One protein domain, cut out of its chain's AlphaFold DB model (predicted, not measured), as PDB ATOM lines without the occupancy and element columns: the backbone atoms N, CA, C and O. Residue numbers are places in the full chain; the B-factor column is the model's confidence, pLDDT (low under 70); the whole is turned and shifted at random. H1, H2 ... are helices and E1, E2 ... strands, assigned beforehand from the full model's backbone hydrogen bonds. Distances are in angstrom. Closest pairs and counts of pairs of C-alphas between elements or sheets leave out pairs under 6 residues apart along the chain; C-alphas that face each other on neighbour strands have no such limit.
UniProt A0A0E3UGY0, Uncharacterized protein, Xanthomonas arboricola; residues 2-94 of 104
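Overview. This is residues 2 to 94 of the 104 residues of an uncharacterized protein of Xanthomonas arboricola (UniProt A0A0E3UGY0). Helix H1 lies along one face of a strongly twisted antiparallel sheet, E2 E1 E4 E3, in two layers; short H2, residues 66 to 69, only grazes it. Along the 93 printed residues come H1 E1 E2 H2 E3 E4. The whole is mixed and compact: radius of gyration of the C-alphas 13.3 A, spans 34 by 27 by 26 A.

Arrangement. Start at H1, residues 2 to 18: every O i to N i+4 pair is within hydrogen-bond range. It comes closest to E1, residues 25 to 31, at the C-alphas of Asn 3 and Leu 30, 6.0 A. E1 and E2, residues 38 to 42, form a hairpin, with N 29 and O 38 2.8 A apart. E3, residues 76 to 83, and E4, residues 86 to 93, form another, with N 79 and O 90 2.9 A apart.

Along the chain. Find C-alpha 2 at (-36.723, -27.995, 8.991), where H1 begins; E4 ends at C-alpha 93, (-51.627, -28.576, 20.529).

Size, cuts and confidence. The printed part has no cut; residues 43 to 65 form the long link; no printed residue is under 70.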
ATOM      1  N   VAL A   2     -36.889 -28.522   7.618       93.56
ATOM      2  CA  VAL A   2     -36.723 -27.995   8.991       93.56
ATOM      3  C   VAL A   2     -38.053 -27.886   9.744       93.56
ATOM      4  O   VAL A   2     -38.170 -28.462  10.818       93.56
ATOM      5  N   ASN A   3     -39.092 -27.296   9.142       95.62
ATOM      6  CA  ASN A   3     -40.404 -27.138   9.798       95.62
ATOM      7  C   ASN A   3     -41.027 -28.485  10.203       95.62
ATOM      8  O   ASN A   3     -41.550 -28.630  11.302       95.62
ATOM      9  N   ALA A   4     -40.888 -29.519   9.365       96.56
ATOM     10  CA  ALA A   4     -41.351 -30.867   9.696       96.56
ATOM     11  C   ALA A   4     -40.587 -31.470  10.889       96.56
ATOM     12  O   ALA A   4     -41.170 -32.164  11.719       96.56
ATOM     13  N   VAL A   5     -39.277 -31.213  10.980       97.31
ATOM     14  CA  VAL A   5     -38.458 -31.630  12.127       97.31
ATOM     15  C   VAL A   5     -38.877 -30.862  13.379       97.31
ATOM     16  O   VAL A   5     -39.076 -31.491  14.415       97.31
ATOM     17  N   ALA A   6     -39.088 -29.547  13.281       97.81
ATOM     18  CA  ALA A   6     -39.531 -28.720  14.398       97.81
ATOM     19  C   ALA A   6     -40.863 -29.218  14.980       97.81
ATOM     20  O   ALA A   6     -40.965 -29.432  16.185       97.81
ATOM     21  N   VAL A   7     -41.847 -29.531  14.128       98.00
ATOM     22  CA  VAL A   7     -43.134 -30.088  14.575       98.00
ATOM     23  C   VAL A   7     -42.968 -31.462  15.241       98.00
ATOM     24  O   VAL A   7     -43.574 -31.725  16.278       98.00
ATOM     25  N   ARG A   8     -42.095 -32.335  14.723       98.06
ATOM     26  CA  ARG A   8     -41.804 -33.629  15.375       98.06
ATOM     27  C   ARG A   8     -41.146 -33.454  16.744       98.06
ATOM     28  O   ARG A   8     -41.497 -34.172  17.682       98.06
ATOM     29  N   VAL A   9     -40.209 -32.517  16.866       98.19
ATOM     30  CA  VAL A   9     -39.544 -32.206  18.139       98.19
ATOM     31  C   VAL A   9     -40.536 -31.592  19.127       98.19
ATOM     32  O   VAL A   9     -40.535 -31.997  20.288       98.19
ATOM     33  N   LEU A  10     -41.434 -30.711  18.677       98.38
ATOM     34  CA  LEU A  10     -42.539 -30.189  19.486       98.38
ATOM     35  C   LEU A  10     -43.367 -31.339  20.078       98.38
ATOM     36  O   LEU A  10     -43.503 -31.428  21.297       98.38
ATOM     37  N   CYS A  11     -43.845 -32.271  19.246       97.88
ATOM     38  CA  CYS A  11     -44.620 -33.426  19.717       97.88
ATOM     39  C   CYS A  11     -43.848 -34.292  20.722       97.88
ATOM     40  O   CYS A  11     -44.419 -34.767  21.709       97.88
ATOM     41  N   TYR A  12     -42.550 -34.500  20.488       97.75
ATOM     42  CA  TYR A  12     -41.690 -35.239  21.408       97.75
ATOM     43  C   TYR A  12     -41.575 -34.541  22.773       97.75
ATOM     44  O   TYR A  12     -41.723 -35.192  23.812       97.75
ATOM     45  N   LEU A  13     -41.348 -33.224  22.784       97.19
ATOM     46  CA  LEU A  13     -41.241 -32.439  24.014       97.19
ATOM     47  C   LEU A  13     -42.565 -32.411  24.780       97.19
ATOM     48  O   LEU A  13     -42.559 -32.638  25.989       97.19
ATOM     49  N   GLU A  14     -43.694 -32.235  24.091       96.00
ATOM     50  CA  GLU A  14     -45.027 -32.299  24.702       96.00
ATOM     51  C   GLU A  14     -45.259 -33.636  25.408       96.00
ATOM     52  O   GLU A  14     -45.653 -33.665  26.575       96.00
ATOM     53  N   ALA A  15     -44.972 -34.752  24.731       94.75
ATOM     54  CA  ALA A  15     -45.113 -36.077  25.323       94.75
ATOM     55  C   ALA A  15     -44.197 -36.247  26.546       94.75
ATOM     56  O   ALA A  15     -44.617 -36.783  27.576       94.75
ATOM     57  N   ARG A  16     -42.952 -35.765  26.463       95.56
ATOM     58  CA  ARG A  16     -41.973 -35.925  27.542       95.56
ATOM     59  C   ARG A  16     -42.279 -35.062  28.764       95.56
ATOM     60  O   ARG A  16     -42.049 -35.522  29.883       95.56
ATOM     61  N   LEU A  17     -42.761 -33.836  28.569       93.06
ATOM     62  CA  LEU A  17     -43.126 -32.929  29.659       93.06
ATOM     63  C   LEU A  17     -44.432 -33.351  30.331       93.06
ATOM     64  O   LEU A  17     -44.492 -33.353  31.561       93.06
ATOM     65  N   ALA A  18     -45.417 -33.825  29.561       89.62
ATOM     66  CA  ALA A  18     -46.652 -34.381  30.114       89.62
ATOM     67  C   ALA A  18     -46.373 -35.562  31.061       89.62
ATOM     68  O   ALA A  18     -46.901 -35.608  32.169       89.62
ATOM     69  N   GLN A  19     -45.463 -36.470  30.688       91.31
ATOM     70  CA  GLN A  19     -45.031 -37.580  31.554       91.31
ATOM     71  C   GLN A  19     -44.365 -37.134  32.863       91.31
ATOM     72  O   GLN A  19     -44.292 -37.913  33.809       91.31
ATOM     73  N   ARG A  20     -43.821 -35.914  32.907       90.38
ATOM     74  CA  ARG A  20     -43.157 -35.346  34.089       90.38
ATOM     75  C   ARG A  20     -44.092 -34.470  34.927       90.38
ATOM     76  O   ARG A  20     -43.645 -33.965  35.949       90.38
ATOM     77  N   GLY A  21     -45.343 -34.275  34.500       86.81
ATOM     78  CA  GLY A  21     -46.293 -33.377  35.161       86.81
ATOM     79  C   GLY A  21     -45.849 -31.912  35.152       86.81
ATOM     80  O   GLY A  21     -46.198 -31.170  36.065       86.81
ATOM     81  N   ALA A  22     -45.032 -31.506  34.174       85.25
ATOM     82  CA  ALA A  22     -44.556 -30.132  34.077       85.25
ATOM     83  C   ALA A  22     -45.664 -29.221  33.531       85.25
ATOM     84  O   ALA A  22     -46.220 -29.502  32.469       85.25
ATOM     85  N   ASP A  23     -45.945 -28.121  34.231       88.94
ATOM     86  CA  ASP A  23     -46.877 -27.090  33.769       88.94
ATOM     87  C   ASP A  23     -46.152 -26.118  32.828       88.94
ATOM     88  O   ASP A  23     -45.581 -25.102  33.236       88.94
ATOM     89  N   VAL A  24     -46.067 -26.524  31.561       91.69
ATOM     90  CA  VAL A  24     -45.355 -25.820  30.493       91.69
ATOM     91  C   VAL A  24     -46.222 -25.830  29.241       91.69
ATOM     92  O   VAL A  24     -46.675 -26.883  28.791       91.69
ATOM     93  N   GLN A  25     -46.402 -24.661  28.640       94.12
ATOM     94  CA  GLN A  25     -46.948 -24.531  27.298       94.12
ATOM     95  C   GLN A  25     -45.810 -24.640  26.285       94.12
ATOM     96  O   GLN A  25     -44.770 -24.002  26.439       94.12
ATOM     97  N   LEU A  26     -46.027 -25.426  25.234       96.88
ATOM     98  CA  LEU A  26     -45.113 -25.542  24.107       96.88
ATOM     99  C   LEU A  26     -45.797 -25.086  22.823       96.88
ATOM    100  O   LEU A  26     -46.986 -25.351  22.620       96.88
ATOM    101  N   TRP A  27     -45.031 -24.454  21.945       97.75
ATOM    102  CA  TRP A  27     -45.430 -24.197  20.565       97.75
ATOM    103  C   TRP A  27     -44.200 -24.153  19.658       97.75
ATOM    104  O   TRP A  27     -43.064 -24.040  20.129       97.75
ATOM    105  N   ALA A  28     -44.432 -24.281  18.357       97.62
ATOM    106  CA  ALA A  28     -43.419 -24.066  17.338       97.62
ATOM    107  C   ALA A  28     -43.806 -22.886  16.462       97.62
ATOM    108  O   ALA A  28     -44.966 -22.728  16.094       97.62
ATOM    109  N   ASP A  29     -42.801 -22.120  16.095       95.81
ATOM    110  CA  ASP A  29     -42.886 -20.943  15.258       95.81
ATOM    111  C   ASP A  29     -42.258 -21.326  13.924       95.81
ATOM    112  O   ASP A  29     -41.063 -21.607  13.857       95.81
ATOM    113  N   LEU A  30     -43.079 -21.443  12.881       95.31
ATOM    114  CA  LEU A  30     -42.659 -21.889  11.557       95.31
ATOM    115  C   LEU A  30     -42.601 -20.699  10.609       95.31
ATOM    116  O   LEU A  30     -43.603 -20.008  10.413       95.31
ATOM    117  N   SER A  31     -41.444 -20.514   9.988       92.12
ATOM    118  CA  SER A  31     -41.195 -19.464   9.002       92.12
ATOM    119  C   SER A  31     -40.889 -20.076   7.634       92.12
ATOM    120  O   SER A  31     -40.467 -21.237   7.529       92.12
ATOM    121  N   GLU A  32     -41.128 -19.296   6.583       89.19
ATOM    122  CA  GLU A  32     -40.633 -19.588   5.235       89.19
ATOM    123  C   GLU A  32     -39.099 -19.509   5.196       89.19
ATOM    124  O   GLU A  32     -38.452 -20.402   4.639       89.19
ATOM    125  N   ASP A  33     -38.512 -18.512   5.871       90.69
ATOM    126  CA  ASP A  33     -37.090 -18.532   6.202       90.69
ATOM    127  C   ASP A  33     -36.873 -19.458   7.398       90.69
ATOM    128  O   ASP A  33     -37.048 -19.107   8.565       90.69
ATOM    129  N   THR A  34     -36.503 -20.698   7.097       89.19
ATOM    130  CA  THR A  34     -36.357 -21.732   8.122       89.19
ATOM    131  C   THR A  34     -35.264 -21.441   9.158       89.19
ATOM    132  O   THR A  34     -35.230 -22.135  10.175       89.19
ATOM    133  N   MET A  35     -34.406 -20.433   8.945       90.69
ATOM    134  CA  MET A  35     -33.461 -19.956   9.965       90.69
ATOM    135  C   MET A  35     -34.174 -19.348  11.182       90.69
ATOM    136  O   MET A  35     -33.644 -19.428  12.288       90.69
ATOM    137  N   ASP A  36     -35.394 -18.838  10.992       91.44
ATOM    138  CA  ASP A  36     -36.232 -18.250  12.045       91.44
ATOM    139  C   ASP A  36     -37.214 -19.259  12.661       91.44
ATOM    140  O   ASP A  36     -38.067 -18.907  13.475       91.44
ATOM    141  N   THR A  37     -37.128 -20.537  12.275       94.81
ATOM    142  CA  THR A  37     -37.988 -21.573  12.852       94.81
ATOM    143  C   THR A  37     -37.525 -21.949  14.254       94.81
ATOM    144  O   THR A  37     -36.384 -22.368  14.457       94.81
ATOM    145  N   GLY A  38     -38.438 -21.863  15.221       95.88
ATOM    146  CA  GLY A  38     -38.143 -22.057  16.638       95.88
ATOM    147  C   GLY A  38     -39.150 -22.950  17.355       95.88
ATOM    148  O   GLY A  38     -40.275 -23.151  16.904       95.88
ATOM    149  N   ILE A  39     -38.739 -23.495  18.500       97.62
ATOM    150  CA  ILE A  39     -39.627 -24.175  19.448       97.62
ATOM    151  C   ILE A  39     -39.480 -23.475  20.784       97.62
ATOM    152  O   ILE A  39     -38.367 -23.289  21.279       97.62
ATOM    153  N   TYR A  40     -40.614 -23.129  21.369       95.94
ATOM    154  CA  TYR A  40     -40.685 -22.322  22.569       95.94
ATOM    155  C   TYR A  40     -41.336 -23.123  23.683       95.94
ATOM    156  O   TYR A  40     -42.281 -23.883  23.464       95.94
ATOM    157  N   ALA A  41     -40.800 -22.940  24.884       93.88
ATOM    158  CA  ALA A  41     -41.334 -23.475  26.119       93.88
ATOM    159  C   ALA A  41     -41.584 -22.314  27.070       93.88
ATOM    160  O   ALA A  41     -40.665 -21.564  27.398       93.88
ATOM    161  N   HIS A  42     -42.829 -22.177  27.506       92.38
ATOM    162  CA  HIS A  42     -43.247 -21.139  28.432       92.38
ATOM    163  C   HIS A  42     -43.812 -21.773  29.686       92.38
ATOM    164  O   HIS A  42     -44.601 -22.710  29.611       92.38
ATOM    165  N   SER A  43     -43.421 -21.252  30.837       91.00
ATOM    166  CA  SER A  43     -43.975 -21.615  32.136       91.00
ATOM    167  C   SER A  43     -44.398 -20.346  32.855       91.00
ATOM    168  O   SER A  43     -43.918 -19.252  32.537       91.00
ATOM    169  N   ALA A  44     -45.239 -20.485  33.877       88.06
ATOM    170  CA  ALA A  44     -45.463 -19.392  34.811       88.06
ATOM    171  C   ALA A  44     -44.105 -18.884  35.326       88.06
ATOM    172  O   ALA A  44     -43.261 -19.667  35.772       88.06
ATOM    173  N   ASN A  45     -43.874 -17.578  35.217       79.62
ATOM    174  CA  ASN A  45     -42.665 -16.941  35.716       79.62
ATOM    175  C   ASN A  45     -43.032 -15.730  36.593       79.62
ATOM    176  O   ASN A  45     -44.113 -15.157  36.434       79.62
ATOM    177  N   PRO A  46     -42.148 -15.312  37.516       75.19
ATOM    178  CA  PRO A  46     -42.412 -14.170  38.393       75.19
ATOM    179  C   PRO A  46     -42.439 -12.815  37.669       75.19
ATOM    180  O   PRO A  46     -42.785 -11.809  38.280       75.19
ATOM    181  N   ASN A  47     -42.065 -12.768  36.387       79.19
ATOM    182  CA  ASN A  47     -41.862 -11.530  35.636       79.19
ATOM    183  C   ASN A  47     -43.167 -10.970  35.041       79.19
ATOM    184  O   ASN A  47     -43.129 -10.029  34.253       79.19
ATOM    185  N   GLY A  48     -44.323 -11.531  35.412       74.12
ATOM    186  CA  GLY A  48     -45.640 -10.969  35.099       74.12
ATOM    187  C   GLY A  48     -46.129 -11.197  33.668       74.12
ATOM    188  O   GLY A  48     -47.190 -10.690  33.308       74.12
ATOM    189  N   THR A  49     -45.411 -11.967  32.845       83.25
ATOM    190  CA  THR A  49     -45.936 -12.406  31.543       83.25
ATOM    191  C   THR A  49     -47.088 -13.379  31.758       83.25
ATOM    192  O   THR A  49     -46.970 -14.287  32.585       83.25
ATOM    193  N   SER A  50     -48.178 -13.224  31.004       86.50
ATOM    194  CA  SER A  50     -49.322 -14.130  31.099       86.50
ATOM    195  C   SER A  50     -48.905 -15.577  30.834       86.50
ATOM    196  O   SER A  50     -48.093 -15.866  29.954       86.50
ATOM    197  N   PHE A  51     -49.459 -16.487  31.628       89.31
ATOM    198  CA  PHE A  51     -49.334 -17.921  31.432       89.31
ATOM    199  C   PHE A  51     -50.736 -18.543  31.476       89.31
ATOM    200  O   PHE A  51     -51.437 -18.348  32.474       89.31
ATOM    201  N   PRO A  52     -51.166 -19.268  30.429       90.88
ATOM    202  CA  PRO A  52     -50.462 -19.516  29.163       90.88
ATOM    203  C   PRO A  52     -50.212 -18.244  28.327       90.88
ATOM    204  O   PRO A  52     -50.904 -17.237  28.482       90.88
ATOM    205  N   ALA A  53     -49.230 -18.302  27.427       90.81
ATOM    206  CA  ALA A  53     -49.021 -17.308  26.388       90.81
ATOM    207  C   ALA A  53     -50.255 -17.246  25.481       90.81
ATOM    208  O   ALA A  53     -50.809 -18.266  25.051       90.81
ATOM    209  N   THR A  54     -50.676 -16.022  25.187       90.12
ATOM    210  CA  THR A  54     -51.800 -15.729  24.303       90.12
ATOM    211  C   THR A  54     -51.286 -15.234  22.963       90.12
ATOM    212  O   THR A  54     -50.323 -14.473  22.921       90.12
ATOM    213  N   PHE A  55     -51.987 -15.572  21.884       91.06
ATOM    214  CA  PHE A  55     -51.615 -15.169  20.529       91.06
ATOM    215  C   PHE A  55     -52.742 -14.351  19.876       91.06
ATOM    216  O   PHE A  55     -53.441 -14.859  18.998       91.06
ATOM    217  N   PRO A  56     -52.987 -13.110  20.339       89.25
ATOM    218  CA  PRO A  56     -54.163 -12.330  19.945       89.25
ATOM    219  C   PRO A  56     -54.167 -11.924  18.467       89.25
ATOM    220  O   PRO A  56     -55.230 -11.680  17.911       89.25
ATOM    221  N   ASN A  57     -52.994 -11.873  17.834       90.19
ATOM    222  CA  ASN A  57     -52.837 -11.430  16.450       90.19
ATOM    223  C   ASN A  57     -52.869 -12.583  15.437       90.19
ATOM    224  O   ASN A  57     -52.687 -12.336  14.249       90.19
ATOM    225  N   LEU A  58     -53.048 -13.828  15.892       92.81
ATOM    226  CA  LEU A  58     -53.110 -14.976  14.995       92.81
ATOM    227  C   LEU A  58     -54.531 -15.234  14.521       92.81
ATOM    228  O   LEU A  58     -55.456 -15.355  15.328       92.81
ATOM    229  N   ASP A  59     -54.665 -15.443  13.220       93.94
ATOM    230  CA  ASP A  59     -55.851 -16.050  12.640       93.94
ATOM    231  C   ASP A  59     -55.719 -17.579  12.697       93.94
ATOM    232  O   ASP A  59     -54.816 -18.168  12.106       93.94
ATOM    233  N   TRP A  60     -56.611 -18.233  13.441       93.12
ATOM    234  CA  TRP A  60     -56.657 -19.696  13.580       93.12
ATOM    235  C   TRP A  60     -57.604 -20.370  12.578       93.12
ATOM    236  O   TRP A  60     -57.717 -21.597  12.585       93.12
ATOM    237  N   GLN A  61     -58.339 -19.588  11.786       90.50
ATOM    238  CA  GLN A  61     -59.352 -20.061  10.840       90.50
ATOM    239  C   GLN A  61     -58.867 -20.019   9.390       90.50
ATOM    240  O   GLN A  61     -59.482 -20.656   8.532       90.50
ATOM    241  N   LEU A  62     -57.778 -19.297   9.108       88.94
ATOM    242  CA  LEU A  62     -57.225 -19.235   7.762       88.94
ATOM    243  C   LEU A  62     -56.786 -20.626   7.282       88.94
ATOM    244  O   LEU A  62     -56.163 -21.401   8.009       88.94
ATOM    245  N   ALA A  63     -57.091 -20.923   6.018       90.69
ATOM    246  CA  ALA A  63     -56.601 -22.127   5.367       90.69
ATOM    247  C   ALA A  63     -55.066 -22.106   5.310       90.69
ATOM    248  O   ALA A  63     -54.462 -21.151   4.824       90.69
ATOM    249  N   LEU A  64     -54.446 -23.178   5.799       92.19
ATOM    250  CA  LEU A  64     -52.995 -23.328   5.785       92.19
ATOM    251  C   LEU A  64     -52.507 -23.701   4.379       92.19
ATOM    252  O   LEU A  64     -53.182 -24.479   3.694       92.19
ATOM    253  N   PRO A  65     -51.311 -23.243   3.968       91.94
ATOM    254  CA  PRO A  65     -50.643 -23.799   2.799       91.94
ATOM    255  C   PRO A  65     -50.454 -25.310   2.933       91.94
ATOM    256  O   PRO A  65     -50.275 -25.837   4.037       91.94
ATOM    257  N   ALA A  66     -50.474 -26.013   1.800       93.75
ATOM    258  CA  ALA A  66     -50.462 -27.473   1.762       93.75
ATOM    259  C   ALA A  66     -49.245 -28.067   2.489       93.75
ATOM    260  O   ALA A  66     -49.363 -29.077   3.179       93.75
ATOM    261  N   GLU A  67     -48.090 -27.421   2.382       91.62
ATOM    262  CA  GLU A  67     -46.842 -27.820   3.022       91.62
ATOM    263  C   GLU A  67     -46.873 -27.698   4.551       91.62
ATOM    264  O   GLU A  67     -46.293 -28.543   5.235       91.62
ATOM    265  N   VAL A  68     -47.577 -26.700   5.097       93.06
ATOM    266  CA  VAL A  68     -47.760 -26.535   6.547       93.06
ATOM    267  C   VAL A  68     -48.815 -27.520   7.046       93.06
ATOM    268  O   VAL A  68     -48.607 -28.197   8.053       93.06
ATOM    269  N   ALA A  69     -49.920 -27.667   6.311       95.06
ATOM    270  CA  ALA A  69     -50.966 -28.634   6.637       95.06
ATOM    271  C   ALA A  69     -50.431 -30.080   6.641       95.06
ATOM    272  O   ALA A  69     -50.758 -30.855   7.538       95.06
ATOM    273  N   ALA A  70     -49.567 -30.439   5.687       96.06
ATOM    274  CA  ALA A  70     -49.028 -31.794   5.543       96.06
ATOM    275  C   ALA A  70     -48.106 -32.236   6.694       96.06
ATOM    276  O   ALA A  70     -47.897 -33.436   6.881       96.06
ATOM    277  N   ILE A  71     -47.531 -31.296   7.450       96.12
ATOM    278  CA  ILE A  71     -46.640 -31.606   8.579       96.12
ATOM    279  C   ILE A  71     -47.352 -31.539   9.933       96.12
ATOM    280  O   ILE A  71     -46.752 -31.912  10.940       96.12
ATOM    281  N   LEU A  72     -48.603 -31.070   9.963       96.06
ATOM    282  CA  LEU A  72     -49.358 -30.840  11.184       96.06
ATOM    283  C   LEU A  72     -50.036 -32.140  11.665       96.06
ATOM    284  O   LEU A  72     -50.820 -32.738  10.927       96.06
ATOM    285  N   PRO A  73     -49.788 -32.590  12.907       96.19
ATOM    286  CA  PRO A  73     -50.551 -33.679  13.500       96.19
ATOM    287  C   PRO A  73     -52.022 -33.295  13.677       96.19
ATOM    288  O   PRO A  73     -52.339 -32.146  13.970       96.19
ATOM    289  N   ALA A  74     -52.920 -34.282  13.635       94.81
ATOM    290  CA  ALA A  74     -54.353 -34.061  13.863       94.81
ATOM    291  C   ALA A  74     -54.677 -33.466  15.250       94.81
ATOM    292  O   ALA A  74     -55.723 -32.853  15.434       94.81
ATOM    293  N   THR A  75     -53.782 -33.635  16.226       95.44
ATOM    294  CA  THR A  75     -53.906 -33.078  17.581       95.44
ATOM    295  C   THR A  75     -53.477 -31.617  17.687       95.44
ATOM    296  O   THR A  75     -53.558 -31.037  18.771       95.44
ATOM    297  N   HIS A  76     -52.984 -31.020  16.604       96.44
ATOM    298  CA  HIS A  76     -52.413 -29.678  16.586       96.44
ATOM    299  C   HIS A  76     -53.227 -28.750  15.691       96.44
ATOM    300  O   HIS A  76     -54.027 -29.166  14.854       96.44
ATOM    301  N   ARG A  77     -53.053 -27.453  15.919       95.75
ATOM    302  CA  ARG A  77     -53.558 -26.381  15.062       95.75
ATOM    303  C   ARG A  77     -52.427 -25.404  14.788       95.75
ATOM    304  O   ARG A  77     -51.520 -25.276  15.612       95.75
ATOM    305  N   ALA A  78     -52.518 -24.701  13.670       96.62
ATOM    306  CA  ALA A  78     -51.637 -23.589  13.365       96.62
ATOM    307  C   ALA A  78     -52.457 -22.303  13.261       96.62
ATOM    308  O   ALA A  78     -53.550 -22.314  12.697       96.62
ATOM    309  N   GLY A  79     -51.947 -21.230  13.849       95.75
ATOM    310  CA  GLY A  79     -52.455 -19.878  13.661       95.75
ATOM    311  C   GLY A  79     -51.462 -19.098  12.819       95.75
ATOM    312  O   GLY A  79     -50.265 -19.371  12.896       95.75
ATOM    313  N   THR A  80     -51.940 -18.152  12.022       94.56
ATOM    314  CA  THR A  80     -51.104 -17.380  11.099       94.56
ATOM    315  C   THR A  80     -51.097 -15.896  11.436       94.56
ATOM    316  O   THR A  80     -52.129 -15.335  11.809       94.56
ATOM    317  N   ALA A  81     -49.944 -15.254  11.274       89.69
ATOM    318  CA  ALA A  81     -49.805 -13.804  11.239       89.69
ATOM    319  C   ALA A  81     -48.864 -13.393  10.105       89.69
ATOM    320  O   ALA A  81     -47.941 -14.123   9.745       89.69
ATOM    321  N   SER A  82     -49.074 -12.192   9.571       85.06
ATOM    322  CA  SER A  82     -48.106 -11.542   8.690       85.06
ATOM    323  C   SER A  82     -47.164 -10.677   9.523       85.06
ATOM    324  O   SER A  82     -47.624  -9.876  10.341       85.06
ATOM    325  N   TYR A  83     -45.860 -10.819   9.311       76.12
ATOM    326  CA  TYR A  83     -44.829 -10.037   9.991       76.12
ATOM    327  C   TYR A  83     -43.704  -9.697   9.007       76.12
ATOM    328  O   TYR A  83     -43.210 -10.582   8.317       76.12
ATOM    329  N   ASP A  84     -43.349  -8.413   8.897       77.81
ATOM    330  CA  ASP A  84     -42.291  -7.895   8.007       77.81
ATOM    331  C   ASP A  84     -42.339  -8.420   6.553       77.81
ATOM    332  O   ASP A  84     -41.322  -8.628   5.899       77.81
ATOM    333  N   GLY A  85     -43.551  -8.617   6.023       78.25
ATOM    334  CA  GLY A  85     -43.779  -9.108   4.659       78.25
ATOM    335  C   GLY A  85     -43.690 -10.630   4.495       78.25
ATOM    336  O   GLY A  85     -43.986 -11.122   3.410       78.25
ATOM    337  N   GLY A  86     -43.344 -11.365   5.555       81.88
ATOM    338  CA  GLY A  86     -43.400 -12.825   5.623       81.88
ATOM    339  C   GLY A  86     -44.654 -13.339   6.335       81.88
ATOM    340  O   GLY A  86     -45.336 -12.602   7.058       81.88
ATOM    341  N   THR A  87     -44.953 -14.623   6.137       87.81
ATOM    342  CA  THR A  87     -46.012 -15.322   6.878       87.81
ATOM    343  C   THR A  87     -45.402 -16.189   7.966       87.81
ATOM    344  O   THR A  87     -44.477 -16.963   7.718       87.81
ATOM    345  N   TRP A  88     -45.949 -16.076   9.169       91.06
ATOM    346  CA  TRP A  88     -45.522 -16.826  10.335       91.06
ATOM    347  C   TRP A  88     -46.639 -17.734  10.833       91.06
ATOM    348  O   TRP A  88     -47.776 -17.285  10.989       91.06
ATOM    349  N   TYR A  89     -46.309 -18.996  11.117       95.50
ATOM    350  CA  TYR A  89     -47.259 -19.964  11.653       95.50
ATOM    351  C   TYR A  89     -46.870 -20.389  13.061       95.50
ATOM    352  O   TYR A  89     -45.810 -20.976  13.267       95.50
ATOM    353  N   VAL A  90     -47.774 -20.191  14.012       96.69
ATOM    354  CA  VAL A  90     -47.625 -20.712  15.371       96.69
ATOM    355  C   VAL A  90     -48.395 -22.015  15.482       96.69
ATOM    356  O   VAL A  90     -49.627 -22.041  15.417       96.69
ATOM    357  N   VAL A  91     -47.668 -23.107  15.673       97.19
ATOM    358  CA  VAL A  91     -48.197 -24.456  15.847       97.19
ATOM    359  C   VAL A  91     -48.260 -24.797  17.326       97.19
ATOM    360  O   VAL A  91     -47.240 -24.841  18.007       97.19
ATOM    361  N   GLN A  92     -49.454 -25.125  17.810       96.62
ATOM    362  CA  GLN A  92     -49.655 -25.619  19.171       96.62
ATOM    363  C   GLN A  92     -50.639 -26.784  19.192       96.62
ATOM    364  O   GLN A  92     -51.461 -26.947  18.280       96.62
ATOM    365  N   ARG A  93     -50.585 -27.586  20.257       95.06
ATOM    366  CA  ARG A  93     -51.627 -28.576  20.529       95.06
ATOM    367  C   ARG A  93     -52.990 -27.884  20.575       95.06
ATOM    368  O   ARG A  93     -53.126 -26.779  21.106       95.06
ATOM    369  N   GLN A  94     -54.005 -28.521  20.000       91.75
ATOM    370  CA  GLN A  94     -55.371 -28.031  20.110       91.75
ATOM    371  C   GLN A  94     -55.757 -27.981  21.594       91.75
ATOM    372  O   GLN A  94     -55.515 -28.956  22.314       91.75
TER     373      GLN A  94